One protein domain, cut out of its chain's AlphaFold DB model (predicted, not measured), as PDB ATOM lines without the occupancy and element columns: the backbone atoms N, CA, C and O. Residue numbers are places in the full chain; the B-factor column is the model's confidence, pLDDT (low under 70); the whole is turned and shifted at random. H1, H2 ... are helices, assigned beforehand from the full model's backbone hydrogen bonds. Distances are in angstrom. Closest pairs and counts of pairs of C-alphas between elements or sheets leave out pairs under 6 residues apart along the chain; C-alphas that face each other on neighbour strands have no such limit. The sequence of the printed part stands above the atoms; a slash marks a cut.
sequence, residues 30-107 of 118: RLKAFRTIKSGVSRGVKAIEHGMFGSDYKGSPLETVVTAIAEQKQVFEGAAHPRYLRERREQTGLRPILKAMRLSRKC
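Overview. This is residues 30 to 107 of the 118 residues of an uncharacterized protein of Paenibacillus stellifer (UniProt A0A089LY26). A helical hairpin of the long helix H1 and the shorter H2 forms one side of a wide, open U, and a thin tail runs away from it through the short turn H3 and the helix H4 to H5, which makes the other side. The space between the two sides is empty, and the tail sticks out with residues 76 to 88, 90 to 97 and 99 to 107. The printed part has 78 residues with five named helices, H1 to H5 in that order, and no named strand; its class is all helix. The whole is extended, with a radius of gyration of the C-alphas of 18.5 A, and its outline is flat, with spans of 43 by 35 by 18 A.

Arrangement. H1, residues 30 to 49, is the longest helix and touches H2, residues 61 to 70, with 19 pairs of C-alphas within 8 A. Their closest C-alphas are those of Ile 37 and Val 65, 5.0 A apart. They run opposite ways at a shallow tilt of 27 degrees and form a helical hairpin. H2 and H3, residues 73 to 76, meet only through their link. H3 and H4, residues 82 to 91, are apart. H4 is close to but not clearly touching H5, residues 95 to 107: their closest C-alphas, those of Arg 89 and Arg 95, are 7.4 A apart, and their lines are about perpendicular at 84 degrees. H5 is apart from H1, H2 and H3, and H4 is apart from H1 and H2. In H1 and H5 every O i to N i+4 pair is within hydrogen-bond range; in H2 and in H4 it is 5 of 6, and H3 is too short for such a pair.

Along the chain. H1 begins at C-alpha 30 at (3.159, -28.720, 64.129) and measures 28.7 A from first to last C-alpha. H2 begins at C-alpha 61 at (2.118, -25.148, 45.353) and measures 14.8 A. H3 has four residues, H4 measures 14.6 A, and H5 measures 18.4 A and ends at C-alpha 107 at (-24.278, -54.298, 35.145).

Size, cuts and confidence. The two C-alphas farthest apart, those of Lys 32 and Cys 107, are 48.9 A from each other. The printed part has no cut. The link from H1 to H2, with 11 residues, is long; the links from H2 to H3, H3 to H4 and H4 to H5 are tight. The mean pLDDT of the printed part is 74.3, and residues 74 to 107 are under 70.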
ATOM      1  N   ARG A  30       4.407 -28.154  64.661       81.56
ATOM      2  CA  ARG A  30       3.159 -28.720  64.129       81.56
ATOM      3  C   ARG A  30       2.201 -27.618  63.672       81.56
ATOM      4  O   ARG A  30       1.670 -27.682  62.564       81.56
ATOM      5  N   LEU A  31       2.009 -26.562  64.468       86.25
ATOM      6  CA  LEU A  31       1.193 -25.407  64.073       86.25
ATOM      7  C   LEU A  31       1.766 -24.692  62.844       86.25
ATOM      8  O   LEU A  31       0.995 -24.273  61.974       86.25
ATOM      9  N   LYS A  32       3.096 -24.574  62.732       87.88
ATOM     10  CA  LYS A  32       3.745 -24.069  61.511       87.88
ATOM     11  C   LYS A  32       3.438 -24.974  60.319       87.88
ATOM     12  O   LYS A  32       2.998 -24.462  59.292       87.88
ATOM     13  N   ALA A  33       3.564 -26.292  60.465       86.94
ATOM     14  CA  ALA A  33       3.226 -27.245  59.411       86.94
ATOM     15  C   ALA A  33       1.760 -27.120  58.964       86.94
ATOM     16  O   ALA A  33       1.487 -27.011  57.769       86.94
ATOM     17  N   PHE A  34       0.811 -27.015  59.901       88.56
ATOM     18  CA  PHE A  34      -0.603 -26.791  59.576       88.56
ATOM     19  C   PHE A  34      -0.840 -25.476  58.826       88.56
ATOM     20  O   PHE A  34      -1.605 -25.447  57.858       88.56
ATOM     21  N   ARG A  35      -0.178 -24.386  59.238       91.94
ATOM     22  CA  ARG A  35      -0.249 -23.094  58.533       91.94
ATOM     23  C   ARG A  35       0.298 -23.212  57.110       91.94
ATOM     24  O   ARG A  35      -0.344 -22.719  56.180       91.94
ATOM     25  N   THR A  36       1.425 -23.900  56.936       92.50
ATOM     26  CA  THR A  36       2.038 -24.163  55.627       92.50
ATOM     27  C   THR A  36       1.107 -24.972  54.732       92.50
ATOM     28  O   THR A  36       0.851 -24.559  53.602       92.50
ATOM     29  N   ILE A  37       0.523 -26.059  55.242       92.50
ATOM     30  CA  ILE A  37      -0.437 -26.897  54.507       92.50
ATOM     31  C   ILE A  37      -1.656 -26.074  54.086       92.50
ATOM     32  O   ILE A  37      -2.006 -26.046  52.907       92.50
ATOM     33  N   LYS A  38      -2.276 -25.345  55.022       94.50
ATOM     34  CA  LYS A  38      -3.448 -24.505  54.734       94.50
ATOM     35  C   LYS A  38      -3.151 -23.472  53.644       94.50
ATOM     36  O   LYS A  38      -3.936 -23.315  52.709       94.50
ATOM     37  N   SER A  39      -2.022 -22.775  53.761       93.88
ATOM     38  CA  SER A  39      -1.594 -21.772  52.781       93.88
ATOM     39  C   SER A  39      -1.300 -22.403  51.416       93.88
ATOM     40  O   SER A  39      -1.777 -21.914  50.391       93.88
ATOM     41  N   GLY A  40      -0.579 -23.525  51.391       92.94
ATOM     42  CA  GLY A  40      -0.239 -24.240  50.163       92.94
ATOM     43  C   GLY A  40      -1.469 -24.769  49.423       92.94
ATOM     44  O   GLY A  40      -1.567 -24.584  48.211       92.94
ATOM     45  N   VAL A  41      -2.458 -25.317  50.139       94.06
ATOM     46  CA  VAL A  41      -3.739 -25.742  49.548       94.06
ATOM     47  C   VAL A  41      -4.487 -24.548  48.954       94.06
ATOM     48  O   VAL A  41      -4.926 -24.621  47.809       94.06
ATOM     49  N   SER A  42      -4.584 -23.425  49.675       93.94
ATOM     50  CA  SER A  42      -5.241 -22.217  49.152       93.94
ATOM     51  C   SER A  42      -4.560 -21.689  47.884       93.94
ATOM     52  O   SER A  42      -5.237 -21.301  46.931       93.94
ATOM     53  N   ARG A  43      -3.224 -21.723  47.832       92.19
ATOM     54  CA  ARG A  43      -2.452 -21.375  46.629       92.19
ATOM     55  C   ARG A  43      -2.696 -22.357  45.485       92.19
ATOM     56  O   ARG A  43      -2.805 -21.919  44.345       92.19
ATOM     57  N   GLY A  44      -2.799 -23.653  45.781       92.31
ATOM     58  CA  GLY A  44      -3.142 -24.683  44.801       92.31
ATOM     59  C   GLY A  44      -4.511 -24.440  44.169       92.31
ATOM     60  O   GLY A  44      -4.617 -24.427  42.948       92.31
ATOM     61  N   VAL A  45      -5.530 -24.147  44.985       92.94
ATOM     62  CA  VAL A  45      -6.877 -23.799  44.498       92.94
ATOM     63  C   VAL A  45      -6.828 -22.581  43.572       92.94
ATOM     64  O   VAL A  45      -7.292 -22.669  42.441       92.94
ATOM     65  N   LYS A  46      -6.166 -21.490  43.980       93.25
ATOM     66  CA  LYS A  46      -6.013 -20.291  43.131       93.25
ATOM     67  C   LYS A  46      -5.272 -20.568  41.820       93.25
ATOM     68  O   LYS A  46      -5.606 -20.004  40.784       93.25
ATOM     69  N   ALA A  47      -4.248 -21.422  41.850       89.12
ATOM     70  CA  ALA A  47      -3.514 -21.802  40.645       89.12
ATOM     71  C   ALA A  47      -4.397 -22.592  39.666       89.12
ATOM     72  O   ALA A  47      -4.276 -22.399  38.458       89.12
ATOM     73  N   ILE A  48      -5.296 -23.440  40.175       90.88
ATOM     74  CA  ILE A  48      -6.282 -24.168  39.365       90.88
ATOM     75  C   ILE A  48      -7.305 -23.193  38.773       90.88
ATOM     76  O   ILE A  48      -7.555 -23.238  37.573       90.88
ATOM     77  N   GLU A  49      -7.843 -22.280  39.586       93.00
ATOM     78  CA  GLU A  49      -8.820 -21.270  39.147       93.00
ATOM     79  C   GLU A  49      -8.280 -20.381  38.018       93.00
ATOM     80  O   GLU A  49      -9.014 -20.034  37.097       93.00
ATOM     81  N   HIS A  50      -6.990 -20.043  38.053       92.19
ATOM     82  CA  HIS A  50      -6.340 -19.217  37.030       92.19
ATOM     83  C   HIS A  50      -5.722 -20.024  35.874       92.19
ATOM     84  O   HIS A  50      -5.041 -19.445  35.029       92.19
ATOM     85  N   GLY A  51      -5.891 -21.351  35.837       88.25
ATOM     86  CA  GLY A  51      -5.310 -22.208  34.794       88.25
ATOM     87  C   GLY A  51      -3.774 -22.261  34.790       88.25
ATOM     88  O   GLY A  51      -3.174 -22.663  33.799       88.25
ATOM     89  N   MET A  52      -3.129 -21.858  35.888       85.19
ATOM     90  CA  MET A  52      -1.668 -21.869  36.055       85.19
ATOM     91  C   MET A  52      -1.157 -23.161  36.704       85.19
ATOM     92  O   MET A  52       0.044 -23.319  36.926       85.19
ATOM     93  N   PHE A  53      -2.059 -24.074  37.071       84.75
ATOM     94  CA  PHE A  53      -1.683 -25.362  37.628       84.75
ATOM     95  C   PHE A  53      -1.132 -26.258  36.512       84.75
ATOM     96  O   PHE A  53      -1.856 -26.634  35.592       84.75
ATOM     97  N   GLY A  54       0.168 -26.551  36.580       79.62
ATOM     98  CA  GLY A  54       0.859 -27.378  35.594       79.62
ATOM     99  C   GLY A  54       0.350 -28.822  35.552       79.62
ATOM    100  O   GLY A  54      -0.421 -29.267  36.402       79.62
ATOM    101  N   SER A  55       0.816 -29.584  34.560       82.69
ATOM    102  CA  SER A  55       0.482 -31.009  34.420       82.69
ATOM    103  C   SER A  55       1.125 -31.896  35.490       82.69
ATOM    104  O   SER A  55       0.680 -33.023  35.693       82.69
ATOM    105  N   ASP A  56       2.189 -31.412  36.135       84.25
ATOM    106  CA  ASP A  56       2.898 -32.103  37.208       84.25
ATOM    107  C   ASP A  56       2.795 -31.301  38.514       84.25
ATOM    108  O   ASP A  56       2.657 -30.076  38.511       84.25
ATOM    109  N   TYR A  57       2.859 -32.002  39.644       82.88
ATOM    110  CA  TYR A  57       2.834 -31.379  40.964       82.88
ATOM    111  C   TYR A  57       4.211 -30.839  41.373       82.88
ATOM    112  O   TYR A  57       4.273 -29.977  42.252       82.88
ATOM    113  N   LYS A  58       5.301 -31.321  40.759       82.88
ATOM    114  CA  LYS A  58       6.658 -30.805  40.989       82.88
ATOM    115  C   LYS A  58       6.772 -29.350  40.535       82.88
ATOM    116  O   LYS A  58       6.347 -29.000  39.437       82.88
ATOM    117  N   GLY A  59       7.321 -28.496  41.391       80.94
ATOM    118  CA  GLY A  59       7.361 -27.045  41.217       80.94
ATOM    119  C   GLY A  59       6.024 -26.341  41.478       80.94
ATOM    120  O   GLY A  59       5.958 -25.113  41.410       80.94
ATOM    121  N   SER A  60       4.950 -27.078  41.786       86.94
ATOM    122  CA  SER A  60       3.635 -26.500  42.071       86.94
ATOM    123  C   SER A  60       3.468 -26.179  43.565       86.94
ATOM    124  O   SER A  60       4.164 -26.747  44.411       86.94
ATOM    125  N   PRO A  61       2.474 -25.351  43.946       85.12
ATOM    126  CA  PRO A  61       2.118 -25.148  45.353       85.12
ATOM    127  C   PRO A  61       1.791 -26.447  46.106       85.12
ATOM    128  O   PRO A  61       1.890 -26.484  47.333       85.12
ATOM    129  N   LEU A  62       1.408 -27.508  45.384       89.69
ATOM    130  CA  LEU A  62       1.096 -28.812  45.959       89.69
ATOM    131  C   LEU A  62       2.354 -29.552  46.435       89.69
ATOM    132  O   LEU A  62       2.270 -30.287  47.415       89.69
ATOM    133  N   GLU A  63       3.518 -29.326  45.820       90.00
ATOM    134  CA  GLU A  63       4.785 -29.910  46.282       90.00
ATOM    135  C   GLU A  63       5.106 -29.456  47.708       90.00
ATOM    136  O   GLU A  63       5.368 -30.284  48.574       90.00
ATOM    137  N   THR A  64       4.979 -28.156  47.993       88.88
ATOM    138  CA  THR A  64       5.190 -27.617  49.346       88.88
ATOM    139  C   THR A  64       4.254 -28.258  50.370       88.88
ATOM    140  O   THR A  64       4.665 -28.526  51.496       88.88
ATOM    141  N   VAL A  65       3.000 -28.525  49.992       91.81
ATOM    142  CA  VAL A  65       2.025 -29.190  50.869       91.81
ATOM    143  C   VAL A  65       2.435 -30.633  51.143       91.81
ATOM    144  O   VAL A  65       2.433 -31.056  52.296       91.81
ATOM    145  N   VAL A  66       2.793 -31.385  50.100       89.94
ATOM    146  CA  VAL A  66       3.185 -32.795  50.220       89.94
ATOM    147  C   VAL A  66       4.453 -32.939  51.058       89.94
ATOM    148  O   VAL A  66       4.490 -33.785  51.949       89.94
ATOM    149  N   THR A  67       5.450 -32.081  50.838       88.50
ATOM    150  CA  THR A  67       6.688 -32.062  51.629       88.50
ATOM    151  C   THR A  67       6.403 -31.726  53.092       88.50
ATOM    152  O   THR A  67       6.801 -32.482  53.974       88.50
ATOM    153  N   ALA A  68       5.613 -30.678  53.360       88.56
ATOM    154  CA  ALA A  68       5.242 -30.302  54.723       88.56
ATOM    155  C   ALA A  68       4.467 -31.406  55.461       88.56
ATOM    156  O   ALA A  68       4.618 -31.543  56.671       88.56
ATOM    157  N   ILE A  69       3.648 -32.198  54.755       86.69
ATOM    158  CA  ILE A  69       2.975 -33.373  55.325       86.69
ATOM    159  C   ILE A  69       3.993 -34.481  55.616       86.69
ATOM    160  O   ILE A  69       3.987 -35.024  56.717       86.69
ATOM    161  N   ALA A  70       4.865 -34.808  54.659       85.12
ATOM    162  CA  ALA A  70       5.826 -35.907  54.769       85.12
ATOM    163  C   ALA A  70       6.870 -35.702  55.883       85.12
ATOM    164  O   ALA A  70       7.356 -36.674  56.458       85.12
ATOM    165  N   GLU A  71       7.189 -34.453  56.221       84.25
ATOM    166  CA  GLU A  71       8.111 -34.107  57.310       84.25
ATOM    167  C   GLU A  71       7.541 -34.401  58.713       84.25
ATOM    168  O   GLU A  71       8.299 -34.542  59.678       84.25
ATOM    169  N   GLN A  72       6.218 -34.542  58.855       79.81
ATOM    170  CA  GLN A  72       5.566 -34.756  60.151       79.81
ATOM    171  C   GLN A  72       5.624 -36.229  60.597       79.81
ATOM    172  O   GLN A  72       4.653 -36.972  60.463       79.81
ATOM    173  N   LYS A  73       6.744 -36.659  61.194       70.94
ATOM    174  CA  LYS A  73       6.958 -38.051  61.658       70.94
ATOM    175  C   LYS A  73       5.879 -38.567  62.623       70.94
ATOM    176  O   LYS A  73       5.366 -39.664  62.434       70.94
ATOM    177  N   GLN A  74       5.475 -37.753  63.600       65.56
ATOM    178  CA  GLN A  74       4.484 -38.152  64.612       65.56
ATOM    179  C   GLN A  74       3.057 -38.318  64.064       65.56
ATOM    180  O   GLN A  74       2.230 -38.961  64.702       65.56
ATOM    181  N   VAL A  75       2.735 -37.756  62.893       62.94
ATOM    182  CA  VAL A  75       1.423 -37.969  62.248       62.94
ATOM    183  C   VAL A  75       1.317 -39.391  61.684       62.94
ATOM    184  O   VAL A  75       0.215 -39.911  61.515       62.94
ATOM    185  N   PHE A  76       2.457 -40.033  61.420       59.53
ATOM    186  CA  PHE A  76       2.529 -41.366  60.829       59.53
ATOM    187  C   PHE A  76       2.940 -42.466  61.815       59.53
ATOM    188  O   PHE A  76       2.854 -43.643  61.463       59.53
ATOM    189  N   GLU A  77       3.326 -42.129  63.048       55.53
ATOM    190  CA  GLU A  77       3.536 -43.115  64.116       55.53
ATOM    191  C   GLU A  77       2.208 -43.824  64.436       55.53
ATOM    192  O   GLU A  77       1.246 -43.221  64.903       55.53
ATOM    193  N   GLY A  78       2.129 -45.116  64.102       51.06
ATOM    194  CA  GLY A  78       0.921 -45.937  64.257       51.06
ATOM    195  C   GLY A  78      -0.049 -45.912  63.066       51.06
ATOM    196  O   GLY A  78      -0.980 -46.719  63.023       51.06
ATOM    197  N   ALA A  79       0.173 -45.063  62.057       49.91
ATOM    198  CA  ALA A  79      -0.597 -45.124  60.819       49.91
ATOM    199  C   ALA A  79      -0.178 -46.370  60.022       49.91
ATOM    200  O   ALA A  79       0.961 -46.498  59.574       49.91
ATOM    201  N   ALA A  80      -1.104 -47.311  59.831       51.00
ATOM    202  CA  ALA A  80      -0.833 -48.507  59.047       51.00
ATOM    203  C   ALA A  80      -0.399 -48.131  57.618       51.00
ATOM    204  O   ALA A  80      -1.154 -47.499  56.873       51.00
ATOM    205  N   HIS A  81       0.807 -48.546  57.218       56.84
ATOM    206  CA  HIS A  81       1.331 -48.314  55.872       56.84
ATOM    207  C   HIS A  81       0.305 -48.772  54.807       56.84
ATOM    208  O   HIS A  81      -0.287 -49.844  54.951       56.84
ATOM    209  N   PRO A  82       0.118 -48.060  53.677       55.44
ATOM    210  CA  PRO A  82      -0.815 -48.476  52.621       55.44
ATOM    211  C   PRO A  82      -0.597 -49.910  52.103       55.44
ATOM    212  O   PRO A  82      -1.541 -50.561  51.650       55.44
ATOM    213  N   ARG A  83       0.638 -50.421  52.209       46.31
ATOM    214  CA  ARG A  83       1.004 -51.813  51.906       46.31
ATOM    215  C   ARG A  83       0.304 -52.812  52.838       46.31
ATOM    216  O   ARG A  83      -0.322 -53.749  52.351       46.31
ATOM    217  N   TYR A  84       0.267 -52.517  54.136       49.50
ATOM    218  CA  TYR A  84      -0.458 -53.291  55.148       49.50
ATOM    219  C   TYR A  84      -1.975 -53.309  54.883       49.50
ATOM    220  O   TYR A  84      -2.624 -54.349  54.981       49.50
ATOM    221  N   LEU A  85      -2.562 -52.183  54.452       47.50
ATOM    222  CA  LEU A  85      -3.986 -52.113  54.070       47.50
ATOM    223  C   LEU A  85      -4.324 -52.929  52.811       47.50
ATOM    224  O   LEU A  85      -5.490 -53.284  52.598       47.50
ATOM    225  N   ARG A  86      -3.336 -53.181  51.945       47.22
ATOM    226  CA  ARG A  86      -3.466 -54.086  50.795       47.22
ATOM    227  C   ARG A  86      -3.437 -55.537  51.261       47.22
ATOM    228  O   ARG A  86      -4.397 -56.252  50.996       47.22
ATOM    229  N   GLU A  87      -2.424 -55.923  52.026       49.78
ATOM    230  CA  GLU A  87      -2.248 -57.289  52.546       49.78
ATOM    231  C   GLU A  87      -3.444 -57.737  53.404       49.78
ATOM    232  O   GLU A  87      -3.982 -58.828  53.206       49.78
ATOM    233  N   ARG A  88      -3.988 -56.852  54.255       45.81
ATOM    234  CA  ARG A  88      -5.197 -57.150  55.043       45.81
ATOM    235  C   ARG A  88      -6.432 -57.433  54.189       45.81
ATOM    236  O   ARG A  88      -7.233 -58.293  54.552       45.81
ATOM    237  N   ARG A  89      -6.616 -56.717  53.071       47.78
ATOM    238  CA  ARG A  89      -7.730 -56.948  52.125       47.78
ATOM    239  C   ARG A  89      -7.565 -58.252  51.350       47.78
ATOM    240  O   ARG A  89      -8.553 -58.817  50.883       47.78
ATOM    241  N   GLU A  90      -6.332 -58.716  51.213       54.28
ATOM    242  CA  GLU A  90      -6.007 -59.976  50.560       54.28
ATOM    243  C   GLU A  90      -6.186 -61.182  51.490       54.28
ATOM    244  O   GLU A  90      -6.643 -62.220  51.016       54.28
ATOM    245  N   GLN A  91      -5.918 -61.029  52.792       56.00
ATOM    246  CA  GLN A  91      -6.047 -62.083  53.810       56.00
ATOM    247  C   GLN A  91      -7.478 -62.273  54.339       56.00
ATOM    248  O   GLN A  91      -7.889 -63.395  54.602       56.00
ATOM    249  N   THR A  92      -8.277 -61.207  54.446       58.12
ATOM    250  CA  THR A  92      -9.662 -61.265  54.976       58.12
ATOM    251  C   THR A  92     -10.688 -61.888  54.019       58.12
ATOM    252  O   THR A  92     -11.889 -61.796  54.257       58.12
ATOM    253  N   GLY A  93     -10.254 -62.502  52.913       56.97
ATOM    254  CA  GLY A  93     -11.157 -63.206  51.996       56.97
ATOM    255  C   GLY A  93     -12.211 -62.314  51.328       56.97
ATOM    256  O   GLY A  93     -13.147 -62.834  50.739       56.97
ATOM    257  N   LEU A  94     -12.070 -60.981  51.367       62.16
ATOM    258  CA  LEU A  94     -13.024 -60.006  50.807       62.16
ATOM    259  C   LEU A  94     -12.929 -59.856  49.275       62.16
ATOM    260  O   LEU A  94     -13.732 -59.138  48.669       62.16
ATOM    261  N   ARG A  95     -11.973 -60.535  48.618       62.09
ATOM    262  CA  ARG A  95     -11.814 -60.515  47.149       62.09
ATOM    263  C   ARG A  95     -13.098 -60.906  46.386       62.09
ATOM    264  O   ARG A  95     -13.399 -60.214  45.411       62.09
ATOM    265  N   PRO A  96     -13.882 -61.931  46.785       61.78
ATOM    266  CA  PRO A  96     -15.131 -62.293  46.114       61.78
ATOM    267  C   PRO A  96     -16.194 -61.195  46.233       61.78
ATOM    268  O   PRO A  96     -16.826 -60.861  45.237       61.78
ATOM    269  N   ILE A  97     -16.326 -60.564  47.408       62.94
ATOM    270  CA  ILE A  97     -17.302 -59.490  47.660       62.94
ATOM    271  C   ILE A  97     -16.955 -58.240  46.841       62.94
ATOM    272  O   ILE A  97     -17.814 -57.671  46.166       62.94
ATOM    273  N   LEU A  98     -15.679 -57.847  46.800       62.16
ATOM    274  CA  LEU A  98     -15.218 -56.742  45.952       62.16
ATOM    275  C   LEU A  98     -15.376 -57.040  44.452       62.16
ATOM    276  O   LEU A  98     -15.730 -56.138  43.686       62.16
ATOM    277  N   LYS A  99     -15.158 -58.291  44.018       65.88
ATOM    278  CA  LYS A  99     -15.395 -58.723  42.630       65.88
ATOM    279  C   LYS A  99     -16.887 -58.673  42.289       65.88
ATOM    280  O   LYS A  99     -17.236 -58.132  41.240       65.88
ATOM    281  N   ALA A 100     -17.759 -59.120  43.194       63.62
ATOM    282  CA  ALA A 100     -19.213 -59.048  43.051       63.62
ATOM    283  C   ALA A 100     -19.730 -57.598  42.998       63.62
ATOM    284  O   ALA A 100     -20.526 -57.257  42.124       63.62
ATOM    285  N   MET A 101     -19.212 -56.701  43.847       66.06
ATOM    286  CA  MET A 101     -19.566 -55.273  43.818       66.06
ATOM    287  C   MET A 101     -19.079 -54.564  42.544       66.06
ATOM    288  O   MET A 101     -19.744 -53.657  42.039       66.06
ATOM    289  N   ARG A 102     -17.915 -54.953  42.002       64.19
ATOM    290  CA  ARG A 102     -17.390 -54.388  40.746       64.19
ATOM    291  C   ARG A 102     -18.157 -54.914  39.524       64.19
ATOM    292  O   ARG A 102     -18.414 -54.140  38.606       64.19
ATOM    293  N   LEU A 103     -18.572 -56.182  39.533       60.84
ATOM    294  CA  LEU A 103     -19.454 -56.764  38.511       60.84
ATOM    295  C   LEU A 103     -20.864 -56.158  38.555       60.84
ATOM    296  O   LEU A 103     -21.417 -55.847  37.503       60.84
ATOM    297  N   SER A 104     -21.397 -55.889  39.749       57.69
ATOM    298  CA  SER A 104     -22.705 -55.239  39.924       57.69
ATOM    299  C   SER A 104     -22.710 -53.801  39.393       57.69
ATOM    300  O   SER A 104     -23.629 -53.415  38.675       57.69
ATOM    301  N   ARG A 105     -21.630 -53.034  39.619       55.81
ATOM    302  CA  ARG A 105     -21.465 -51.702  39.004       55.81
ATOM    303  C   ARG A 105     -21.356 -51.746  37.477       55.81
ATOM    304  O   ARG A 105     -21.845 -50.842  36.814       55.81
ATOM    305  N   LYS A 106     -20.761 -52.804  36.914       56.16
ATOM    306  CA  LYS A 106     -20.664 -52.995  35.456       56.16
ATOM    307  C   LYS A 106     -21.998 -53.414  34.817       56.16
ATOM    308  O   LYS A 106     -22.188 -53.196  33.624       56.16
ATOM    309  N   CYS A 107     -22.919 -53.984  35.597       52.09
ATOM    310  CA  CYS A 107     -24.278 -54.298  35.145       52.09
ATOM    311  C   CYS A 107     -25.198 -53.064  35.154       52.09
ATOM    312  O   CYS A 107     -26.042 -52.947  34.274       52.09
TER     313      CYS A 107